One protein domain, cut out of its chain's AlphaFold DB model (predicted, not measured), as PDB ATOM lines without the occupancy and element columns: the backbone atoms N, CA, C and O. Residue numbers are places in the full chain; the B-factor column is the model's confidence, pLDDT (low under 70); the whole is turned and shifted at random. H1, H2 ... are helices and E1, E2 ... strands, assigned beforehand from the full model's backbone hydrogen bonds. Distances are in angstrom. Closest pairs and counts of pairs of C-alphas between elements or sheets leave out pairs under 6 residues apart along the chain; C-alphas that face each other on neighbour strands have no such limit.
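Overview. This is residues 2 to 111 of the 176 residues of an uncharacterized protein of Bradyrhizobium symbiodeficiens (UniProt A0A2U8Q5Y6). A strongly twisted sheet of four strands has one face covered by two helices, H5 lying along strand E3 and the shorter H1 near another part of that face, while the other face is bare of named helices. On the side of H5 away from H1 the chain goes out through two short helices, H2 and H3, into a long loop, residues 70 to 84, and comes back through the short helix H4 to H5; residues 76 to 81 stick out at the tip of this loop, and residues 45 to 50 stick out between E3 and E4. The printed part has 110 residues, with five named helices and four named strands in the order H1 E1 E2 E3 E4 H2 H3 H4 H5, and the sheet's order is E1 E2 E3 E4, all antiparallel. The class is mixed, helices and strands, with under half of the residues in named elements. The whole is loose, with a radius of gyration of the C-alphas of 16.3 A and spans of 48 by 36 by 30 A.

Along the chain. Start at Leu 2 and go on to C-alpha 10 at (248.968, 420.066, 292.981), where H1 begins; it takes residues 10 to 16 and measures 10.0 A. Next come E1, residues 21 to 25, 12.7 A, and E2, residues 28 to 33, 17.0 A. The longest strand, E3, holds residues 36 to 43; find C-alpha 36 at (266.895, 415.781, 288.289) and go 21.5 A to C-alpha 43 at (247.612, 415.543, 278.707). E4 follows with residues 53 to 57, 13.0 A. Then look for three short helices: H2, residues 59 to 62, 5.5 A; H3, residues 65 to 69, 8.3 A; and H4, residues 85 to 88, 5.1 A. H5, residues 98 to 107, runs 14.2 A and ends with C-alpha 107 at (266.917, 415.833, 294.740).

Arrangement. Begin with the sheet, a meander, each strand the antiparallel neighbour of the one before. In the hairpin E1 and E2, N 23 and O 30 are 3.0 A apart, within hydrogen-bond range. In the hairpin E2 and E3, look at N 31 and O 39, 3.0 A, and in the hairpin E3 and E4 at N 56 and O 40, 2.8 A. H5 and H1 are on the same face, two layers, helices on one face of a sheet. H5 is over E3 at a height over the sheet of 8.8 A and runs along the strands, at 7 degrees to E3 on the local plane; the closest C-alphas of the two are those of Val 38 and Ala 106, 5.6 A. H1, at a height over the sheet of 9.2 A, is only just over none of the strands, with 2 of its 7 C-alphas falling on E1 and 2 on E3. H1 and H5 only just touch, with 3 pairs of C-alphas within 8 A, closest at Trp 10 and Leu 99, 7.3 A. H2 touches H5, closest at the C-alphas of Tyr 61 and Thr 105, 5.2 A. H3 and H5 only just touch, with 3 pairs within 8 A, closest at the C-alphas of Pro 65 and Thr 105, 6.0 A. H4 touches no helix; it is close to H3 but not clearly touching, with the C-alphas of Leu 67 and Ile 88 7.3 A apart. In H1 and H5 every O i to N i+4 pair is within hydrogen-bond range; in H3 it is 0 of 1, beside 1 of 2 O i to N i+3 pairs, and H2 and H4 are too short for an O i to N i+4 pair.

Size, cuts and confidence. The two C-alphas farthest apart are those of Glu 4 and Gly 78, 52.1 A. The printed part has no cut, and its one long link is H3 to H4, with 15 residues. Look in the B-factor column for low confidence at residues 44 to 51, under 70; the mean pLDDT of the printed part is 88.0.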
ATOM      1  N   LEU A   2     242.238 424.125 286.605       70.69
ATOM      2  CA  LEU A   2     242.960 423.779 287.864       70.69
ATOM      3  C   LEU A   2     243.718 424.973 288.482       70.69
ATOM      4  O   LEU A   2     243.710 425.149 289.698       70.69
ATOM      5  N   ALA A   3     244.317 425.829 287.650       70.44
ATOM      6  CA  ALA A   3     245.015 427.037 288.102       70.44
ATOM      7  C   ALA A   3     244.078 428.093 288.725       70.44
ATOM      8  O   ALA A   3     244.492 428.842 289.601       70.44
ATOM      9  N   GLU A   4     242.812 428.123 288.308       74.50
ATOM     10  CA  GLU A   4     241.799 429.098 288.743       74.50
ATOM     11  C   GLU A   4     240.943 428.585 289.910       74.50
ATOM     12  O   GLU A   4     240.100 429.312 290.427       74.50
ATOM     13  N   SER A   5     241.112 427.317 290.305       76.62
ATOM     14  CA  SER A   5     240.369 426.716 291.417       76.62
ATOM     15  C   SER A   5     240.535 427.553 292.686       76.62
ATOM     16  O   SER A   5     241.638 427.989 292.977       76.62
ATOM     17  N   LEU A   6     239.490 427.743 293.492       75.31
ATOM     18  CA  LEU A   6     239.624 428.374 294.816       75.31
ATOM     19  C   LEU A   6     240.245 427.431 295.860       75.31
ATOM     20  O   LEU A   6     240.665 427.876 296.922       75.31
ATOM     21  N   ILE A   7     240.326 426.138 295.542       80.81
ATOM     22  CA  ILE A   7     240.891 425.093 296.394       80.81
ATOM     23  C   ILE A   7     242.339 424.837 295.971       80.81
ATOM     24  O   ILE A   7     242.632 424.712 294.769       80.81
ATOM     25  N   ASP A   8     243.229 424.744 296.960       84.38
ATOM     26  CA  ASP A   8     244.622 424.349 296.761       84.38
ATOM     27  C   ASP A   8     244.697 422.998 296.046       84.38
ATOM     28  O   ASP A   8     243.929 422.071 296.306       84.38
ATOM     29  N   ASN A   9     245.608 422.900 295.085       87.88
ATOM     30  CA  ASN A   9     245.793 421.697 294.295       87.88
ATOM     31  C   ASN A   9     247.243 421.583 293.837       87.88
ATOM     32  O   ASN A   9     247.991 422.562 293.831       87.88
ATOM     33  N   TRP A  10     247.608 420.380 293.399       92.12
ATOM     34  CA  TRP A  10     248.968 420.066 292.981       92.12
ATOM     35  C   TRP A  10     249.508 421.031 291.917       92.12
ATOM     36  O   TRP A  10     250.688 421.363 291.945       92.12
ATOM     37  N   TRP A  11     248.671 421.513 290.990       91.12
ATOM     38  CA  TRP A  11     249.135 422.370 289.900       91.12
ATOM     39  C   TRP A  11     249.518 423.763 290.392       91.12
ATOM     40  O   TRP A  11     250.559 424.284 289.999       91.12
ATOM     41  N   LYS A  12     248.731 424.341 291.306       91.00
ATOM     42  CA  LYS A  12     249.088 425.606 291.959       91.00
ATOM     43  C   LYS A  12     250.389 425.495 292.738       91.00
ATOM     44  O   LYS A  12     251.276 426.317 292.549       91.00
ATOM     45  N   GLU A  13     250.534 424.437 293.530       94.00
ATOM     46  CA  GLU A  13     251.751 424.213 294.313       94.00
ATOM     47  C   GLU A  13     252.993 424.075 293.415       94.00
ATOM     48  O   GLU A  13     254.074 424.547 293.766       94.00
ATOM     49  N   VAL A  14     252.846 423.480 292.225       93.94
ATOM     50  CA  VAL A  14     253.922 423.422 291.223       93.94
ATOM     51  C   VAL A  14     254.278 424.807 290.687       93.94
ATOM     52  O   VAL A  14     255.464 425.113 290.582       93.94
ATOM     53  N   LEU A  15     253.285 425.636 290.358       91.38
ATOM     54  CA  LEU A  15     253.506 426.991 289.838       91.38
ATOM     55  C   LEU A  15     254.088 427.948 290.890       91.38
ATOM     56  O   LEU A  15     254.839 428.856 290.545       91.38
ATOM     57  N   GLU A  16     253.757 427.747 292.163       92.50
ATOM     58  CA  GLU A  16     254.247 428.556 293.285       92.50
ATOM     59  C   GLU A  16     255.640 428.122 293.773       92.50
ATOM     60  O   GLU A  16     256.335 428.883 294.457       92.50
ATOM     61  N   SER A  17     256.074 426.906 293.427       93.56
ATOM     62  CA  SER A  17     257.354 426.357 293.869       93.56
ATOM     63  C   SER A  17     258.541 427.101 293.259       93.56
ATOM     64  O   SER A  17     258.742 427.125 292.048       93.56
ATOM     65  N   LYS A  18     259.405 427.639 294.127       91.38
ATOM     66  CA  LYS A  18     260.685 428.258 293.734       91.38
ATOM     67  C   LYS A  18     261.823 427.247 293.562       91.38
ATOM     68  O   LYS A  18     262.889 427.613 293.064       91.38
ATOM     69  N   ASP A  19     261.599 426.003 293.982       91.81
ATOM     70  CA  ASP A  19     262.577 424.912 293.913       91.81
ATOM     71  C   ASP A  19     262.511 424.146 292.588       91.81
ATOM     72  O   ASP A  19     263.454 423.434 292.232       91.81
ATOM     73  N   LEU A  20     261.397 424.283 291.863       92.31
ATOM     74  CA  LEU A  20     261.185 423.632 290.581       92.31
ATOM     75  C   LEU A  20     261.559 424.544 289.416       92.31
ATOM     76  O   LEU A  20     261.268 425.737 289.397       92.31
ATOM     77  N   LEU A  21     262.150 423.934 288.395       88.88
ATOM     78  CA  LEU A  21     262.246 424.499 287.056       88.88
ATOM     79  C   LEU A  21     261.332 423.698 286.131       88.88
ATOM     80  O   LEU A  21     261.421 422.469 286.087       88.88
ATOM     81  N   LEU A  22     260.459 424.388 285.400       89.75
ATOM     82  CA  LEU A  22     259.592 423.786 284.391       89.75
ATOM     83  C   LEU A  22     260.216 423.963 283.009       89.75
ATOM     84  O   LEU A  22     260.622 425.065 282.651       89.75
ATOM     85  N   ALA A  23     260.263 422.886 282.228       83.69
ATOM     86  CA  ALA A  23     260.684 422.938 280.832       83.69
ATOM     87  C   ALA A  23     259.661 422.253 279.927       83.69
ATOM     88  O   ALA A  23     259.081 421.225 280.290       83.69
ATOM     89  N   VAL A  24     259.475 422.801 278.727       84.94
ATOM     90  CA  VAL A  24     258.683 422.181 277.663       84.94
ATOM     91  C   VAL A  24     259.570 421.184 276.918       84.94
ATOM     92  O   VAL A  24     260.675 421.522 276.509       84.94
ATOM     93  N   ARG A  25     259.099 419.951 276.727       77.81
ATOM     94  CA  ARG A  25     259.787 418.908 275.952       77.81
ATOM     95  C   ARG A  25     258.777 418.125 275.139       77.81
ATOM     96  O   ARG A  25     257.837 417.608 275.717       77.81
ATOM     97  N   ASN A  26     258.973 418.012 273.825       79.88
ATOM     98  CA  ASN A  26     258.179 417.154 272.930       79.88
ATOM     99  C   ASN A  26     256.660 417.116 273.255       79.88
ATOM    100  O   ASN A  26     256.083 416.050 273.480       79.88
ATOM    101  N   GLY A  27     256.032 418.292 273.377       80.12
ATOM    102  CA  GLY A  27     254.594 418.425 273.655       80.12
ATOM    103  C   GLY A  27     254.146 418.139 275.098       80.12
ATOM    104  O   GLY A  27     252.948 418.019 275.344       80.12
ATOM    105  N   TYR A  28     255.067 418.025 276.055       87.00
ATOM    106  CA  TYR A  28     254.779 417.873 277.484       87.00
ATOM    107  C   TYR A  28     255.597 418.859 278.334       87.00
ATOM    108  O   TYR A  28     256.569 419.445 277.862       87.00
ATOM    109  N   LEU A  29     255.217 419.034 279.601       90.44
ATOM    110  CA  LEU A  29     256.005 419.784 280.585       90.44
ATOM    111  C   LEU A  29     256.758 418.813 281.492       90.44
ATOM    112  O   LEU A  29     256.243 417.754 281.842       90.44
ATOM    113  N   ASN A  30     257.975 419.153 281.896       91.44
ATOM    114  CA  ASN A  30     258.730 418.375 282.872       91.44
ATOM    115  C   ASN A  30     259.217 419.287 283.995       91.44
ATOM    116  O   ASN A  30     259.715 420.380 283.721       91.44
ATOM    117  N   ALA A  31     259.079 418.828 285.235       93.38
ATOM    118  CA  ALA A  31     259.555 419.538 286.414       93.38
ATOM    119  C   ALA A  31     260.907 418.983 286.866       93.38
ATOM    120  O   ALA A  31     261.092 417.762 286.941       93.38
ATOM    121  N   TYR A  32     261.840 419.875 287.193       90.50
ATOM    122  CA  TYR A  32     263.195 419.528 287.615       90.50
ATOM    123  C   TYR A  32     263.565 420.177 288.939       90.50
ATOM    124  O   TYR A  32     263.253 421.341 289.171       90.50
ATOM    125  N   VAL A  33     264.338 419.447 289.742       91.88
ATOM    126  CA  VAL A  33     265.059 419.965 290.909       91.88
ATOM    127  C   VAL A  33     266.529 419.589 290.773       91.88
ATOM    128  O   VAL A  33     266.852 418.418 290.584       91.88
ATOM    129  N   LYS A  34     267.446 420.566 290.827       87.50
ATOM    130  CA  LYS A  34     268.900 420.315 290.691       87.50
ATOM    131  C   LYS A  34     269.271 419.473 289.450       87.50
ATOM    132  O   LYS A  34     270.132 418.602 289.511       87.50
ATOM    133  N   GLY A  35     268.566 419.690 288.338       81.19
ATOM    134  CA  GLY A  35     268.753 418.939 287.087       81.19
ATOM    135  C   GLY A  35     268.149 417.526 287.088       81.19
ATOM    136  O   GLY A  35     268.117 416.871 286.050       81.19
ATOM    137  N   GLN A  36     267.601 417.054 288.211       88.94
ATOM    138  CA  GLN A  36     266.895 415.781 288.289       88.94
ATOM    139  C   GLN A  36     265.415 415.964 287.952       88.94
ATOM    140  O   GLN A  36     264.730 416.794 288.550       88.94
ATOM    141  N   SER A  37     264.908 415.174 287.001       91.81
ATOM    142  CA  SER A  37     263.477 415.153 286.678       91.81
ATOM    143  C   SER A  37     262.690 414.599 287.866       91.81
ATOM    144  O   SER A  37     262.977 413.492 288.335       91.81
ATOM    145  N   VAL A  38     261.720 415.382 288.340       95.88
ATOM    146  CA  VAL A  38     260.813 415.039 289.444       95.88
ATOM    147  C   VAL A  38     259.586 414.319 288.888       95.88
ATOM    148  O   VAL A  38     259.288 413.196 289.293       95.88
ATOM    149  N   PHE A  39     258.910 414.932 287.914       96.44
ATOM    150  CA  PHE A  39     257.770 414.344 287.214       96.44
ATOM    151  C   PHE A  39     257.510 415.017 285.871       96.44
ATOM    152  O   PHE A  39     257.756 416.211 285.688       96.44
ATOM    153  N   LYS A  40     256.930 414.234 284.963       94.56
ATOM    154  CA  LYS A  40     256.411 414.683 283.674       94.56
ATOM    155  C   LYS A  40     254.930 415.025 283.807       94.56
ATOM    156  O   LYS A  40     254.180 414.240 284.370       94.56
ATOM    157  N   ILE A  41     254.509 416.144 283.232       92.88
ATOM    158  CA  ILE A  41     253.115 416.567 283.108       92.88
ATOM    159  C   ILE A  41     252.714 416.443 281.637       92.88
ATOM    160  O   ILE A  41     253.285 417.111 280.772       92.88
ATOM    161  N   ALA A  42     251.736 415.594 281.337       88.81
ATOM    162  CA  ALA A  42     251.204 415.428 279.987       88.81
ATOM    163  C   ALA A  42     249.678 415.330 280.003       88.81
ATOM    164  O   ALA A  42     249.079 414.890 280.981       88.81
ATOM    165  N   PHE A  43     249.049 415.706 278.896       82.06
ATOM    166  CA  PHE A  43     247.612 415.543 278.707       82.06
ATOM    167  C   PHE A  43     247.335 414.136 278.176       82.06
ATOM    168  O   PHE A  43     247.920 413.719 277.175       82.06
ATOM    169  N   ALA A  44     246.471 413.375 278.850       66.31
ATOM    170  CA  ALA A  44     246.094 412.051 278.365       66.31
ATOM    171  C   ALA A  44     245.251 412.168 277.083       66.31
ATOM    172  O   ALA A  44     244.307 412.956 277.024       66.31
ATOM    173  N   LYS A  45     245.550 411.347 276.067       56.12
ATOM    174  CA  LYS A  45     244.617 411.103 274.958       56.12
ATOM    175  C   LYS A  45     243.580 410.071 275.417       56.12
ATOM    176  O   LYS A  45     243.968 408.986 275.836       56.12
ATOM    177  N   GLY A  46     242.288 410.398 275.322       50.03
ATOM    178  CA  GLY A  46     241.195 409.419 275.445       50.03
ATOM    179  C   GLY A  46     240.425 409.364 276.772       50.03
ATOM    180  O   GLY A  46     239.700 408.401 276.991       50.03
ATOM    181  N   GLY A  47     240.537 410.364 277.652       47.19
ATOM    182  CA  GLY A  47     239.584 410.518 278.760       47.19
ATOM    183  C   GLY A  47     238.251 411.078 278.255       47.19
ATOM    184  O   GLY A  47     238.252 412.008 277.453       47.19
ATOM    185  N   SER A  48     237.128 410.532 278.730       51.12
ATOM    186  CA  SER A  48     235.754 410.951 278.391       51.12
ATOM    187  C   SER A  48     235.456 412.427 278.700       51.12
ATOM    188  O   SER A  48     234.545 412.995 278.110       51.12
ATOM    189  N   ASN A  49     236.282 413.060 279.538       52.22
ATOM    190  CA  ASN A  49     236.349 414.505 279.725       52.22
ATOM    191  C   ASN A  49     237.729 414.975 279.251       52.22
ATOM    192  O   ASN A  49     238.753 414.549 279.787       52.22
ATOM    193  N   GLY A  50     237.758 415.786 278.196       53.78
ATOM    194  CA  GLY A  50     238.986 416.179 277.509       53.78
ATOM    195  C   GLY A  50     240.084 416.737 278.428       53.78
ATOM    196  O   GLY A  50     239.832 417.520 279.336       53.78
ATOM    197  N   SER A  51     241.326 416.352 278.118       68.38
ATOM    198  CA  SER A  51     242.561 417.094 278.414       68.38
ATOM    199  C   SER A  51     242.809 417.544 279.863       68.38
ATOM    200  O   SER A  51     243.261 418.667 280.082       68.38
ATOM    201  N   GLU A  52     242.607 416.688 280.865       72.50
ATOM    202  CA  GLU A  52     243.180 416.957 282.192       72.50
ATOM    203  C   GLU A  52     244.683 416.615 282.222       72.50
ATOM    204  O   GLU A  52     245.089 415.548 281.732       72.50
ATOM    205  N   PRO A  53     245.537 417.499 282.771       81.56
ATOM    206  CA  PRO A  53     246.959 417.224 282.899       81.56
ATOM    207  C   PRO A  53     247.198 416.121 283.937       81.56
ATOM    208  O   PRO A  53     246.644 416.145 285.034       81.56
ATOM    209  N   ARG A  54     248.053 415.155 283.593       86.31
ATOM    210  CA  ARG A  54     248.450 414.038 284.457       86.31
ATOM    211  C   ARG A  54     249.941 414.053 284.731       86.31
ATOM    212  O   ARG A  54     250.736 414.377 283.847       86.31
ATOM    213  N   LEU A  55     250.302 413.629 285.940       91.75
ATOM    214  CA  LEU A  55     251.684 413.443 286.360       91.75
ATOM    215  C   LEU A  55     252.144 412.005 286.104       91.75
ATOM    216  O   LEU A  55     251.469 411.051 286.482       91.75
ATOM    217  N   ALA A  56     253.324 411.852 285.516       93.62
ATOM    218  CA  ALA A  56     254.097 410.620 285.531       93.62
ATOM    219  C   ALA A  56     255.312 410.830 286.446       93.62
ATOM    220  O   ALA A  56     256.200 411.629 286.140       93.62
ATOM    221  N   ILE A  57     255.319 410.130 287.583       95.56
ATOM    222  CA  ILE A  57     256.327 410.228 288.647       95.56
ATOM    223  C   ILE A  57     257.104 408.910 288.694       95.56
ATOM    224  O   ILE A  57     256.518 407.833 288.599       95.56
ATOM    225  N   HIS A  58     258.427 408.968 288.865       96.19
ATOM    226  CA  HIS A  58     259.208 407.753 289.099       96.19
ATOM    227  C   HIS A  58     258.903 407.206 290.504       96.19
ATOM    228  O   HIS A  58     259.076 407.924 291.486       96.19
ATOM    229  N   TYR A  59     258.520 405.929 290.621       95.12
ATOM    230  CA  TYR A  59     258.015 405.334 291.874       95.12
ATOM    231  C   TYR A  59     258.935 405.551 293.091       95.12
ATOM    232  O   TYR A  59     258.460 405.825 294.186       95.12
ATOM    233  N   LYS A  60     260.262 405.509 292.901       94.69
ATOM    234  CA  LYS A  60     261.255 405.768 293.961       94.69
ATOM    235  C   LYS A  60     261.119 407.136 294.647       94.69
ATOM    236  O   LYS A  60     261.581 407.288 295.770       94.69
ATOM    237  N   TYR A  61     260.507 408.128 293.996       96.94
ATOM    238  CA  TYR A  61     260.269 409.444 294.598       96.94
ATOM    239  C   TYR A  61     259.046 409.479 295.507       96.94
ATOM    240  O   TYR A  61     258.916 410.412 296.291       96.94
ATOM    241  N   LEU A  62     258.177 408.468 295.430       96.56
ATOM    242  CA  LEU A  62     257.022 408.352 296.314       96.56
ATOM    243  C   LEU A  62     257.436 407.986 297.741       96.56
ATOM    244  O   LEU A  62     256.651 408.216 298.655       96.56
ATOM    245  N   VAL A  63     258.647 407.456 297.948       95.56
ATOM    246  CA  VAL A  63     259.170 407.121 299.279       95.56
ATOM    247  C   VAL A  63     259.220 408.373 300.156       95.56
ATOM    248  O   VAL A  63     259.832 409.384 299.790       95.56
ATOM    249  N   LYS A  64     258.578 408.290 301.323       95.31
ATOM    250  CA  LYS A  64     258.454 409.384 302.285       95.31
ATOM    251  C   LYS A  64     259.832 409.759 302.837       95.31
ATOM    252  O   LYS A  64     260.528 408.915 303.407       95.31
ATOM    253  N   PRO A  65     260.278 411.015 302.678       94.31
ATOM    254  CA  PRO A  65     261.631 411.397 303.036       94.31
ATOM    255  C   PRO A  65     261.886 411.430 304.547       94.31
ATOM    256  O   PRO A  65     263.046 411.504 304.941       94.31
ATOM    257  N   GLU A  66     260.851 411.403 305.388       91.38
ATOM    258  CA  GLU A  66     260.973 411.370 306.850       91.38
ATOM    259  C   GLU A  66     261.487 410.022 307.369       91.38
ATOM    260  O   GLU A  66     262.030 409.972 308.471       91.38
ATOM    261  N   LEU A  67     261.360 408.954 306.575       90.31
ATOM    262  CA  LEU A  67     261.830 407.612 306.934       90.31
ATOM    263  C   LEU A  67     263.344 407.547 307.124       90.31
ATOM    264  O   LEU A  67     263.816 406.725 307.890       90.31
ATOM    265  N   GLU A  68     264.106 408.460 306.515       85.19
ATOM    266  CA  GLU A  68     265.561 408.553 306.724       85.19
ATOM    267  C   GLU A  68     265.952 408.869 308.169       85.19
ATOM    268  O   GLU A  68     267.098 408.672 308.557       85.19
ATOM    269  N   LYS A  69     265.022 409.415 308.956       88.50
ATOM    270  CA  LYS A  69     265.237 409.708 310.375       88.50
ATOM    271  C   LYS A  69     264.762 408.573 311.282       88.50
ATOM    272  O   LYS A  69     264.844 408.709 312.500       88.50
ATOM    273  N   LYS A  70     264.199 407.514 310.704       88.56
ATOM    274  CA  LYS A  70     263.678 406.346 311.411       88.56
ATOM    275  C   LYS A  70     264.601 405.156 311.182       88.56
ATOM    276  O   LYS A  70     265.488 405.203 310.333       88.56
ATOM    277  N   ASP A  71     264.372 404.104 311.956       88.25
ATOM    278  CA  ASP A  71     265.004 402.815 311.719       88.25
ATOM    279  C   ASP A  71     264.641 402.314 310.301       88.25
ATOM    280  O   ASP A  71     263.449 402.188 310.000       88.25
ATOM    281  N   PRO A  72     265.625 402.096 309.405       88.50
ATOM    282  CA  PRO A  72     265.366 401.626 308.050       88.50
ATOM    283  C   PRO A  72     265.145 400.109 307.974       88.50
ATOM    284  O   PRO A  72     264.861 399.603 306.884       88.50
ATOM    285  N   TYR A  73     265.326 399.369 309.073       91.25
ATOM    286  CA  TYR A  73     265.189 397.920 309.069       91.25
ATOM    287  C   TYR A  73     263.719 397.498 309.076       91.25
ATOM    288  O   TYR A  73     262.897 397.988 309.846       91.25
ATOM    289  N   VAL A  74     263.406 396.545 308.201       92.94
ATOM    290  CA  VAL A  74     262.099 395.898 308.111       92.94
ATOM    291  C   VAL A  74     262.254 394.455 308.564       92.94
ATOM    292  O   VAL A  74     263.110 393.733 308.047       92.94
ATOM    293  N   SER A  75     261.425 394.035 309.517       95.06
ATOM    294  CA  SER A  75     261.418 392.653 309.995       95.06
ATOM    295  C   SER A  75     260.948 391.705 308.893       95.06
ATOM    296  O   SER A  75     260.032 392.013 308.131       95.06
ATOM    297  N   PHE A  76     261.568 390.532 308.814       97.31
ATOM    298  CA  PHE A  76     261.197 389.463 307.894       97.31
ATOM    299  C   PHE A  76     261.081 388.164 308.684       97.31
ATOM    300  O   PHE A  76     262.045 387.736 309.317       97.31
ATOM    301  N   ASP A  77     259.908 387.542 308.654       96.00
ATOM    302  CA  ASP A  77     259.605 386.337 309.439       96.00
ATOM    303  C   ASP A  77     259.929 385.023 308.698       96.00
ATOM    304  O   ASP A  77     259.600 383.936 309.170       96.00
ATOM    305  N   GLY A  78     260.564 385.111 307.523       96.88
ATOM    306  CA  GLY A  78     260.787 383.976 306.623       96.88
ATOM    307  C   GLY A  78     259.714 383.815 305.540       96.88
ATOM    308  O   GLY A  78     259.908 383.025 304.615       96.88
ATOM    309  N   LYS A  79     258.610 384.572 305.603       97.50
ATOM    310  CA  LYS A  79     257.506 384.537 304.632       97.50
ATOM    311  C   LYS A  79     257.114 385.921 304.123       97.50
ATOM    312  O   LYS A  79     256.887 386.081 302.926       97.50
ATOM    313  N   ALA A  80     257.006 386.902 305.009       95.88
ATOM    314  CA  ALA A  80     256.550 388.244 304.696       95.88
ATOM    315  C   ALA A  80     257.431 389.296 305.370       95.88
ATOM    316  O   ALA A  80     258.020 389.077 306.428       95.88
ATOM    317  N   PHE A  81     257.512 390.453 304.723       96.19
ATOM    318  CA  PHE A  81     258.083 391.638 305.335       96.19
ATOM    319  C   PHE A  81     257.013 392.332 306.175       96.19
ATOM    320  O   PHE A  81     255.909 392.575 305.682       96.19
ATOM    321  N   ASP A  82     257.352 392.670 307.413       94.19
ATOM    322  CA  ASP A  82     256.501 393.443 308.315       94.19
ATOM    323  C   ASP A  82     256.560 394.929 307.937       94.19
ATOM    324  O   ASP A  82     257.274 395.734 308.535       94.19
ATOM    325  N   LEU A  83     255.883 395.274 306.841       91.75
ATOM    326  CA  LEU A  83     255.776 396.647 306.365       91.75
ATOM    327  C   LEU A  83     254.383 396.916 305.800       91.75
ATOM    328  O   LEU A  83     253.835 396.126 305.032       91.75
ATOM    329  N   ASN A  84     253.848 398.093 306.104       92.00
ATOM    330  CA  ASN A  84     252.680 398.630 305.423       92.00
ATOM    331  C   ASN A  84     253.138 399.638 304.351       92.00
ATOM    332  O   ASN A  84     253.762 400.646 304.694       92.00
ATOM    333  N   PRO A  85     252.831 399.430 303.054       90.69
ATOM    334  CA  PRO A  85     253.245 400.346 301.994       90.69
ATOM    335  C   PRO A  85     252.815 401.799 302.223       90.69
ATOM    336  O   PRO A  85     253.580 402.708 301.903       90.69
ATOM    337  N   ALA A  86     251.641 402.033 302.821       92.06
ATOM    338  CA  ALA A  86     251.150 403.381 303.109       92.06
ATOM    339  C   ALA A  86     252.035 404.138 304.113       92.06
ATOM    340  O   ALA A  86     252.050 405.369 304.111       92.06
ATOM    341  N   ASP A  87     252.823 403.437 304.932       91.00
ATOM    342  CA  ASP A  87     253.786 404.053 305.848       91.00
ATOM    343  C   ASP A  87     255.097 404.419 305.147       91.00
ATOM    344  O   ASP A  87     255.814 405.308 305.610       91.00
ATOM    345  N   ILE A  88     255.381 403.793 303.999       92.94
ATOM    346  CA  ILE A  88     256.640 403.945 303.269       92.94
ATOM    347  C   ILE A  88     256.521 404.913 302.091       92.94
ATOM    348  O   ILE A  88     257.407 405.741 301.869       92.94
ATOM    349  N   VAL A  89     255.434 404.831 301.323       95.25
ATOM    350  CA  VAL A  89     255.233 405.624 300.106       95.25
ATOM    351  C   VAL A  89     254.002 406.519 300.202       95.25
ATOM    352  O   VAL A  89     253.033 406.218 300.892       95.25
ATOM    353  N   ASN A  90     254.037 407.645 299.497       95.75
ATOM    354  CA  ASN A  90     252.863 408.470 299.247       95.75
ATOM    355  C   ASN A  90     251.931 407.753 298.264       95.75
ATOM    356  O   ASN A  90     252.275 407.603 297.091       95.75
ATOM    357  N   THR A  91     250.766 407.315 298.744       94.25
ATOM    358  CA  THR A  91     249.704 406.700 297.928       94.25
ATOM    359  C   THR A  91     248.723 407.728 297.372       94.25
ATOM    360  O   THR A  91     248.156 407.514 296.306       94.25
ATOM    361  N   ASP A  92     248.587 408.864 298.057       92.94
ATOM    362  CA  ASP A  92     247.649 409.936 297.742       92.94
ATOM    363  C   ASP A  92     248.351 411.294 297.781       92.94
ATOM    364  O   ASP A  92     249.318 411.495 298.526       92.94
ATOM    365  N   TYR A  93     247.852 412.245 296.988       93.00
ATOM    366  CA  TYR A  93     248.353 413.615 297.026       93.00
ATOM    367  C   TYR A  93     247.717 414.382 298.184       93.00
ATOM    368  O   TYR A  93     246.519 414.655 298.183       93.00
ATOM    369  N   GLN A  94     248.539 414.786 299.145       93.88
ATOM    370  CA  GLN A  94     248.165 415.666 300.242       93.88
ATOM    371  C   GLN A  94     248.720 417.065 299.968       93.88
ATOM    372  O   GLN A  94     249.935 417.248 299.828       93.88
ATOM    373  N   SER A  95     247.820 418.050 299.882       92.44
ATOM    374  CA  SER A  95     248.186 419.442 299.610       92.44
ATOM    375  C   SER A  95     249.226 419.942 300.610       92.44
ATOM    376  O   SER A  95     249.139 419.651 301.804       92.44
ATOM    377  N   LYS A  96     250.234 420.664 300.108       92.19
ATOM    378  CA  LYS A  96     251.359 421.243 300.864       92.19
ATOM    379  C   LYS A  96     252.288 420.231 301.542       92.19
ATOM    380  O   LYS A  96     253.261 420.643 302.170       92.19
ATOM    381  N   LEU A  97     252.043 418.928 301.388       94.94
ATOM    382  CA  LEU A  97     252.886 417.864 301.933       94.94
ATOM    383  C   LEU A  97     253.575 417.063 300.828       94.94
ATOM    384  O   LEU A  97     254.801 416.936 300.824       94.94
ATOM    385  N   THR A  98     252.808 416.536 299.873       96.38
ATOM    386  CA  THR A  98     253.332 415.564 298.907       96.38
ATOM    387  C   THR A  98     254.347 416.186 297.953       96.38
ATOM    388  O   THR A  98     255.407 415.600 297.744       96.38
ATOM    389  N   LEU A  99     254.103 417.384 297.408       97.19
ATOM    390  CA  LEU A  99     255.052 418.011 296.479       97.19
ATOM    391  C   LEU A  99     256.429 418.294 297.115       97.19
ATOM    392  O   LEU A  99     257.429 417.870 296.526       97.19
ATOM    393  N   PRO A 100     256.533 418.920 298.306       96.81
ATOM    394  CA  PRO A 100     257.815 419.061 299.001       96.81
ATOM    395  C   PRO A 100     258.551 417.731 299.204       96.81
ATOM    396  O   PRO A 100     259.773 417.667 299.041       96.81
ATOM    397  N   GLN A 101     257.823 416.654 299.510       97.31
ATOM    398  CA  GLN A 101     258.416 415.329 299.672       97.31
ATOM    399  C   GLN A 101     258.961 414.769 298.353       97.31
ATOM    400  O   GLN A 101     260.098 414.301 298.326       97.31
ATOM    401  N   LEU A 102     258.206 414.885 297.253       97.81
ATOM    402  CA  LEU A 102     258.661 414.481 295.917       97.81
ATOM    403  C   LEU A 102     259.929 415.236 295.504       97.81
ATOM    404  O   LEU A 102     260.886 414.620 295.038       97.81
ATOM    405  N   ILE A 103     259.953 416.558 295.703       97.12
ATOM    406  CA  ILE A 103     261.109 417.416 295.402       97.12
ATOM    407  C   ILE A 103     262.322 416.958 296.213       97.12
ATOM    408  O   ILE A 103     263.403 416.747 295.657       97.12
ATOM    409  N   LYS A 104     262.144 416.759 297.524       96.31
ATOM    410  CA  LYS A 104     263.218 416.331 298.421       96.31
ATOM    411  C   LYS A 104     263.769 414.960 298.038       96.31
ATOM    412  O   LYS A 104     264.987 414.812 297.948       96.31
ATOM    413  N   THR A 105     262.908 413.976 297.786       96.12
ATOM    414  CA  THR A 105     263.339 412.624 297.418       96.12
ATOM    415  C   THR A 105     263.994 412.610 296.036       96.12
ATOM    416  O   THR A 105     265.046 411.996 295.878       96.12
ATOM    417  N   ALA A 106     263.456 413.335 295.047       95.44
ATOM    418  CA  ALA A 106     264.068 413.448 293.721       95.44
ATOM    419  C   ALA A 106     265.457 414.100 293.772       95.44
ATOM    420  O   ALA A 106     266.388 413.603 293.141       95.44
ATOM    421  N   ALA A 107     265.636 415.145 294.586       93.00
ATOM    422  CA  ALA A 107     266.917 415.833 294.740       93.00
ATOM    423  C   ALA A 107     268.058 414.926 295.243       93.00
ATOM    424  O   ALA A 107     269.218 415.252 295.007       93.00
ATOM    425  N   ARG A 108     267.759 413.791 295.895       90.88
ATOM    426  CA  ARG A 108     268.765 412.795 296.328       90.88
ATOM    427  C   ARG A 108     269.417 412.062 295.165       90.88
ATOM    428  O   ARG A 108     270.544 411.602 295.275       90.88
ATOM    429  N   PHE A 109     268.697 411.948 294.055       88.81
ATOM    430  CA  PHE A 109     269.184 411.298 292.843       88.81
ATOM    431  C   PHE A 109     269.843 412.291 291.882       88.81
ATOM    432  O   PHE A 109     270.239 411.902 290.785       88.81
ATOM    433  N   ALA A 110     269.954 413.566 292.269       85.69
ATOM    434  CA  ALA A 110     270.692 414.554 291.505       85.69
ATOM    435  C   ALA A 110     272.197 414.342 291.716       85.69
ATOM    436  O   ALA A 110     272.715 414.537 292.816       85.69
ATOM    437  N   GLY A 111     272.902 413.973 290.647       83.12
ATOM    438  CA  GLY A 111     274.363 413.952 290.647       83.12
ATOM    439  C   GLY A 111     274.964 415.358 290.818       83.12
ATOM    440  O   GLY A 111     274.281 416.365 290.569       83.12
TER     441      GLY A 111